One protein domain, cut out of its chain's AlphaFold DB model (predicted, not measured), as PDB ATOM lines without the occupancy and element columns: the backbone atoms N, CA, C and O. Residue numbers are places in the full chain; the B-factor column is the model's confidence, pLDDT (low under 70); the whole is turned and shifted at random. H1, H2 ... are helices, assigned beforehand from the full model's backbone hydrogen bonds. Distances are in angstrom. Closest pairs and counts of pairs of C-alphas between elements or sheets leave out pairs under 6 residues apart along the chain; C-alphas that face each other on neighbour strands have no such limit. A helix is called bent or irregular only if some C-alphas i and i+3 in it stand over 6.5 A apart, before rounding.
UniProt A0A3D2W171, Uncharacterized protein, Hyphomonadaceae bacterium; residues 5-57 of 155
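AT A GLANCE: This is residues 5 to 57 of the 155 residues of an uncharacterized protein of Hyphomonadaceae bacterium (UniProt A0A3D2W171). Look first for a helical hairpin, H1 and H2 side by side and running opposite ways, and then for a third helix, H3, which turns off at the end of the hairpin where H1 begins and H2 ends. H3 stands about perpendicular to H2, and residues 50 to 57, of which 50 to 54 belong to H3, stick out free from the rest. The printed part has 53 residues with three named helices in the order H1, H2, H3 and no named strand; its class is all helix. The whole is loose, with a radius of gyration of the C-alphas of 12.8 A, and the C-alphas span 35 by 24 by 14 A.

IN THESE COORDINATES: Find C-alpha 5 at (150.067, 104.232, 211.364), where H1 begins; it holds residues 5 to 17 and measures 18.6 A from first to last C-alpha. With four residues between it and H1, H2 begins at C-alpha 22, (132.153, 102.397, 195.764); it holds residues 22 to 38, is the longest helix with 17 residues, and measures 25.4 A from first to last C-alpha. H2 is neither bent nor irregular, but only just: C-alphas 34 and 37 are 6.1 A apart. After four more residues comes H3, residues 43 to 54, 16.0 A long, ending at C-alpha 54, (138.381, 88.603, 220.776).

HOW THE PARTS SIT: Begin with the hairpin of H1 and H2. They touch, with 8 pairs of C-alphas within 8 A; look at Arg 8 and Leu 32, whose C-alphas are the closest at 6.4 A. The two lines stand at a shallow tilt of 15 degrees, opposite ways, and the centres are 10.7 A apart. Now go to His 38 and Phe 46, the closest C-alphas of H2 and H3, 7.4 A apart: these helices are close but not clearly touching, with 1 pair of C-alphas within 8 A. Their lines are about perpendicular, at 75 degrees, and their centres are 18.4 A apart. H1 and H3 are only just apart, with their closest C-alphas at 8.3 A. In H1 and H3 each O i to N i+4 pair is within hydrogen-bond range; in H2, 11 of 13 are.

THE WHOLE: The C-alphas of Gly 19 and Gln 56 are the two farthest apart, at 36.6 A. Without the stretch that stands free, the body of 45 residues spans 32 by 15 by 13 A. The printed part has no cut, and both links, H1 to H2 and H2 to H3, are tight. The mean pLDDT of the printed part is 82.5; look to residues 52 to 57 for the low confidence, under 70.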
ATOM      1  N   ALA A   5     149.985 103.202 212.401       90.75
ATOM      2  CA  ALA A   5     150.067 104.232 211.364       90.75
ATOM      3  C   ALA A   5     150.721 103.710 210.071       90.75
ATOM      4  O   ALA A   5     150.147 103.865 208.997       90.75
ATOM      5  N   ASP A   6     151.846 102.992 210.183       90.44
ATOM      6  CA  ASP A   6     152.584 102.462 209.027       90.44
ATOM      7  C   ASP A   6     151.724 101.482 208.202       90.44
ATOM      8  O   ASP A   6     151.751 101.479 206.973       90.44
ATOM      9  N   ILE A   7     150.923 100.649 208.880       88.00
ATOM     10  CA  ILE A   7     150.002  99.708 208.221       88.00
ATOM     11  C   ILE A   7     148.828 100.454 207.586       88.00
ATOM     12  O   ILE A   7     148.433 100.136 206.463       88.00
ATOM     13  N   ARG A   8     148.259 101.435 208.294       92.56
ATOM     14  CA  ARG A   8     147.142 102.243 207.794       92.56
ATOM     15  C   ARG A   8     147.530 102.958 206.504       92.56
ATOM     16  O   ARG A   8     146.799 102.858 205.526       92.56
ATOM     17  N   GLU A   9     148.681 103.623 206.494       90.62
ATOM     18  CA  GLU A   9     149.185 104.369 205.338       90.62
ATOM     19  C   GLU A   9     149.475 103.451 204.145       90.62
ATOM     20  O   GLU A   9     149.118 103.778 203.013       90.62
ATOM     21  N   ALA A  10     150.028 102.256 204.388       88.38
ATOM     22  CA  ALA A  10     150.229 101.261 203.338       88.38
ATOM     23  C   ALA A  10     148.902 100.795 202.711       88.38
ATOM     24  O   ALA A  10     148.800 100.670 201.490       88.38
ATOM     25  N   ILE A  11     147.865 100.569 203.524       86.19
ATOM     26  CA  ILE A  11     146.539 100.166 203.031       86.19
ATOM     27  C   ILE A  11     145.850 101.331 202.310       86.19
ATOM     28  O   ILE A  11     145.273 101.117 201.248       86.19
ATOM     29  N   GLU A  12     145.940 102.557 202.833       88.06
ATOM     30  CA  GLU A  12     145.418 103.767 202.181       88.06
ATOM     31  C   GLU A  12     146.024 103.955 200.782       88.06
ATOM     32  O   GLU A  12     145.290 104.201 199.823       88.06
ATOM     33  N   ALA A  13     147.338 103.757 200.637       86.62
ATOM     34  CA  ALA A  13     148.022 103.846 199.349       86.62
ATOM     35  C   ALA A  13     147.536 102.783 198.347       86.62
ATOM     36  O   ALA A  13     147.320 103.094 197.176       86.62
ATOM     37  N   ILE A  14     147.314 101.544 198.804       84.38
ATOM     38  CA  ILE A  14     146.775 100.459 197.966       84.38
ATOM     39  C   ILE A  14     145.330 100.768 197.553       84.38
ATOM     40  O   ILE A  14     144.979 100.644 196.382       84.38
ATOM     41  N   VAL A  15     144.494 101.212 198.494       83.06
ATOM     42  CA  VAL A  15     143.081 101.544 198.253       83.06
ATOM     43  C   VAL A  15     142.936 102.683 197.246       83.06
ATOM     44  O   VAL A  15     142.074 102.606 196.369       83.06
ATOM     45  N   ALA A  16     143.800 103.698 197.321       81.56
ATOM     46  CA  ALA A  16     143.809 104.814 196.378       81.56
ATOM     47  C   ALA A  16     144.130 104.383 194.935       81.56
ATOM     48  O   ALA A  16     143.691 105.035 193.991       81.56
ATOM     49  N   GLN A  17     144.871 103.285 194.755       83.31
ATOM     50  CA  GLN A  17     145.310 102.792 193.444       83.31
ATOM     51  C   GLN A  17     144.447 101.642 192.899       83.31
ATOM     52  O   GLN A  17     144.458 101.383 191.699       83.31
ATOM     53  N   ALA A  18     143.687 100.953 193.753       79.75
ATOM     54  CA  ALA A  18     143.042  99.684 193.414       79.75
ATOM     55  C   ALA A  18     141.710  99.797 192.641       79.75
ATOM     56  O   ALA A  18     141.122  98.766 192.322       79.75
ATOM     57  N   GLY A  19     141.214 101.005 192.337       79.62
ATOM     58  CA  GLY A  19     139.986 101.185 191.544       79.62
ATOM     59  C   GLY A  19     138.771 100.445 192.124       79.62
ATOM     60  O   GLY A  19     138.038  99.775 191.398       79.62
ATOM     61  N   LEU A  20     138.602 100.497 193.447       85.50
ATOM     62  CA  LEU A  20     137.645  99.655 194.167       85.50
ATOM     63  C   LEU A  20     136.182 100.066 193.914       85.50
ATOM     64  O   LEU A  20     135.894 101.257 193.773       85.50
ATOM     65  N   PRO A  21     135.231  99.110 193.953       89.38
ATOM     66  CA  PRO A  21     133.805  99.419 193.957       89.38
ATOM     67  C   PRO A  21     133.437 100.385 195.090       89.38
ATOM     68  O   PRO A  21     133.953 100.263 196.204       89.38
ATOM     69  N   SER A  22     132.499 101.302 194.842       81.75
ATOM     70  CA  SER A  22     132.153 102.397 195.764       81.75
ATOM     71  C   SER A  22     131.798 101.924 197.178       81.75
ATOM     72  O   SER A  22     132.214 102.543 198.155       81.75
ATOM     73  N   GLN A  23     131.082 100.800 197.294       84.38
ATOM     74  CA  GLN A  23     130.718 100.211 198.584       84.38
ATOM     75  C   GLN A  23     131.950  99.739 199.369       84.38
ATOM     76  O   GLN A  23     132.112 100.074 200.537       84.38
ATOM     77  N   LEU A  24     132.858  99.020 198.707       83.69
ATOM     78  CA  LEU A  24     134.081  98.525 199.334       83.69
ATOM     79  C   LEU A  24     135.019  99.681 199.713       83.69
ATOM     80  O   LEU A  24     135.647  99.645 200.767       83.69
ATOM     81  N   SER A  25     135.079 100.728 198.887       82.19
ATOM     82  CA  SER A  25     135.813 101.954 199.211       82.19
ATOM     83  C   SER A  25     135.250 102.633 200.465       82.19
ATOM     84  O   SER A  25     136.012 103.023 201.348       82.19
ATOM     85  N   TYR A  26     133.924 102.730 200.595       83.19
ATOM     86  CA  TYR A  26     133.275 103.288 201.784       83.19
ATOM     87  C   TYR A  26     133.573 102.471 203.051       83.19
ATOM     88  O   TYR A  26     133.959 103.037 204.080       83.19
ATOM     89  N   ASP A  27     133.449 101.145 202.972       85.94
ATOM     90  CA  ASP A  27     133.691 100.249 204.105       85.94
ATOM     91  C   ASP A  27     135.160 100.304 204.556       85.94
ATOM     92  O   ASP A  27     135.451 100.424 205.751       85.94
ATOM     93  N   LEU A  28     136.100 100.315 203.605       86.25
ATOM     94  CA  LEU A  28     137.529 100.438 203.897       86.25
ATOM     95  C   LEU A  28     137.887 101.808 204.470       86.25
ATOM     96  O   LEU A  28     138.618 101.873 205.453       86.25
ATOM     97  N   ASN A  29     137.342 102.898 203.933       83.88
ATOM     98  CA  ASN A  29     137.570 104.235 204.487       83.88
ATOM     99  C   ASN A  29     137.020 104.368 205.913       83.88
ATOM    100  O   ASN A  29     137.651 104.995 206.770       83.88
ATOM    101  N   THR A  30     135.880 103.736 206.199       86.25
ATOM    102  CA  THR A  30     135.311 103.676 207.552       86.25
ATOM    103  C   THR A  30     136.230 102.901 208.497       86.25
ATOM    104  O   THR A  30     136.535 103.372 209.596       86.25
ATOM    105  N   PHE A  31     136.730 101.744 208.057       86.12
ATOM    106  CA  PHE A  31     137.691 100.941 208.811       86.12
ATOM    107  C   PHE A  31     138.998 101.704 209.091       86.12
ATOM    108  O   PHE A  31     139.428 101.786 210.244       86.12
ATOM    109  N   LEU A  32     139.589 102.329 208.070       88.00
ATOM    110  CA  LEU A  32     140.834 103.102 208.171       88.00
ATOM    111  C   LEU A  32     140.680 104.324 209.087       88.00
ATOM    112  O   LEU A  32     141.553 104.599 209.911       88.00
ATOM    113  N   SER A  33     139.530 105.000 209.025       86.75
ATOM    114  CA  SER A  33     139.193 106.099 209.938       86.75
ATOM    115  C   SER A  33     139.101 105.636 211.394       86.75
ATOM    116  O   SER A  33     139.516 106.356 212.303       86.75
ATOM    117  N   GLY A  34     138.588 104.424 211.632       84.69
ATOM    118  CA  GLY A  34     138.590 103.798 212.953       84.69
ATOM    119  C   GLY A  34     140.002 103.472 213.446       84.69
ATOM    120  O   GLY A  34     140.307 103.693 214.619       84.69
ATOM    121  N   LEU A  35     140.874 103.014 212.541       88.38
ATOM    122  CA  LEU A  35     142.260 102.651 212.845       88.38
ATOM    123  C   LEU A  35     143.093 103.836 213.353       88.38
ATOM    124  O   LEU A  35     143.933 103.638 214.228       88.38
ATOM    125  N   ARG A  36     142.805 105.062 212.886       89.19
ATOM    126  CA  ARG A  36     143.518 106.296 213.285       89.19
ATOM    127  C   ARG A  36     143.596 106.511 214.796       89.19
ATOM    128  O   ARG A  36     144.552 107.090 215.294       89.19
ATOM    129  N   ARG A  37     142.608 106.019 215.551       87.69
ATOM    130  CA  ARG A  37     142.579 106.106 217.025       87.69
ATOM    131  C   ARG A  37     143.701 105.317 217.704       87.69
ATOM    132  O   ARG A  37     143.889 105.447 218.910       87.69
ATOM    133  N   HIS A  38     144.402 104.484 216.944       91.06
ATOM    134  CA  HIS A  38     145.438 103.582 217.417       91.06
ATOM    135  C   HIS A  38     146.789 103.824 216.732       91.06
ATOM    136  O   HIS A  38     147.687 103.017 216.936       91.06
ATOM    137  N   ASP A  39     146.958 104.909 215.965       88.31
ATOM    138  CA  ASP A  39     148.170 105.194 215.175       88.31
ATOM    139  C   ASP A  39     149.462 105.175 216.017       88.31
ATOM    140  O   ASP A  39     150.487 104.650 215.571       88.31
ATOM    141  N   ASP A  40     149.397 105.652 217.264       89.12
ATOM    142  CA  ASP A  40     150.530 105.673 218.201       89.12
ATOM    143  C   ASP A  40     150.873 104.296 218.798       89.12
ATOM    144  O   ASP A  40     151.913 104.123 219.440       89.12
ATOM    145  N   MET A  41     150.014 103.291 218.608       88.50
ATOM    146  CA  MET A  41     150.242 101.948 219.131       88.50
ATOM    147  C   MET A  41     151.224 101.171 218.251       88.50
ATOM    148  O   MET A  41     151.212 101.241 217.020       88.50
ATOM    149  N   SER A  42     152.044 100.332 218.891       92.31
ATOM    150  CA  SER A  42     152.765  99.291 218.158       92.31
ATOM    151  C   SER A  42     151.774  98.266 217.604       92.31
ATOM    152  O   SER A  42     150.768  97.950 218.249       92.31
ATOM    153  N   VAL A  43     152.083  97.686 216.444       87.81
ATOM    154  CA  VAL A  43     151.249  96.632 215.841       87.81
ATOM    155  C   VAL A  43     151.085  95.445 216.791       87.81
ATOM    156  O   VAL A  43     149.989  94.911 216.926       87.81
ATOM    157  N   ALA A  44     152.137  95.074 217.525       86.06
ATOM    158  CA  ALA A  44     152.078  93.998 218.513       86.06
ATOM    159  C   ALA A  44     151.091  94.313 219.653       86.06
ATOM    160  O   ALA A  44     150.272  93.469 220.014       86.06
ATOM    161  N   SER A  45     151.120  95.535 220.191       85.06
ATOM    162  CA  SER A  45     150.184  95.981 221.233       85.06
ATOM    163  C   SER A  45     148.748  96.058 220.718       85.06
ATOM    164  O   SER A  45     147.816  95.689 221.429       85.06
ATOM    165  N   PHE A  46     148.563  96.505 219.476       87.31
ATOM    166  CA  PHE A  46     147.260  96.571 218.822       87.31
ATOM    167  C   PHE A  46     146.671  95.176 218.579       87.31
ATOM    168  O   PHE A  46     145.518  94.924 218.926       87.31
ATOM    169  N   LEU A  47     147.478  94.231 218.090       84.38
ATOM    170  CA  LEU A  47     147.072  92.835 217.946       84.38
ATOM    171  C   LEU A  47     146.758  92.203 219.301       84.38
ATOM    172  O   LEU A  47     145.737  91.541 219.419       84.38
ATOM    173  N   GLN A  48     147.546  92.463 220.348       84.06
ATOM    174  CA  GLN A  48     147.210  92.006 221.700       84.06
ATOM    175  C   GLN A  48     145.893  92.602 222.211       84.06
ATOM    176  O   GLN A  48     145.119  91.893 222.849       84.06
ATOM    177  N   MET A  49     145.613  93.876 221.933       81.94
ATOM    178  CA  MET A  49     144.343  94.518 222.280       81.94
ATOM    179  C   MET A  49     143.168  93.848 221.552       81.94
ATOM    180  O   MET A  49     142.186  93.488 222.201       81.94
ATOM    181  N   ILE A  50     143.286  93.607 220.243       81.06
ATOM    182  CA  ILE A  50     142.266  92.895 219.457       81.06
ATOM    183  C   ILE A  50     142.117  91.454 219.941       81.06
ATOM    184  O   ILE A  50     140.999  90.985 220.115       81.06
ATOM    185  N   SER A  51     143.215  90.748 220.205       76.56
ATOM    186  CA  SER A  51     143.197  89.386 220.734       76.56
ATOM    187  C   SER A  51     142.547  89.326 222.108       76.56
ATOM    188  O   SER A  51     141.809  88.387 222.358       76.56
ATOM    189  N   ARG A  52     142.743  90.322 222.982       68.81
ATOM    190  CA  ARG A  52     142.041  90.415 224.274       68.81
ATOM    191  C   ARG A  52     140.554  90.700 224.093       68.81
ATOM    192  O   ARG A  52     139.745  90.052 224.744       68.81
ATOM    193  N   ALA A  53     140.190  91.600 223.181       61.53
ATOM    194  CA  ALA A  53     138.791  91.856 222.838       61.53
ATOM    195  C   ALA A  53     138.116  90.610 222.231       61.53
ATOM    196  O   ALA A  53     136.967  90.310 222.535       61.53
ATOM    197  N   ARG A  54     138.851  89.834 221.426       56.88
ATOM    198  CA  ARG A  54     138.381  88.603 220.776       56.88
ATOM    199  C   ARG A  54     138.424  87.376 221.690       56.88
ATOM    200  O   ARG A  54     137.640  86.464 221.467       56.88
ATOM    201  N   ALA A  55     139.303  87.363 222.696       51.97
ATOM    202  CA  ALA A  55     139.372  86.393 223.797       51.97
ATOM    203  C   ALA A  55     138.398  86.723 224.945       51.97
ATOM    204  O   ALA A  55     138.235  85.924 225.863       51.97
ATOM    205  N   GLN A  56     137.651  87.825 224.827       47.12
ATOM    206  CA  GLN A  56     136.399  88.060 225.544       47.12
ATOM    207  C   GLN A  56     135.140  87.719 224.705       47.12
ATOM    208  O   GLN A  56     134.206  88.523 224.679       47.12
ATOM    209  N   PRO A  57     135.006  86.552 224.032       44.66
ATOM    210  CA  PRO A  57     133.721  86.162 223.490       44.66
ATOM    211  C   PRO A  57     132.945  85.489 224.632       44.66
ATOM    212  O   PRO A  57     133.115  84.309 224.912       44.66
TER     213      PRO A  57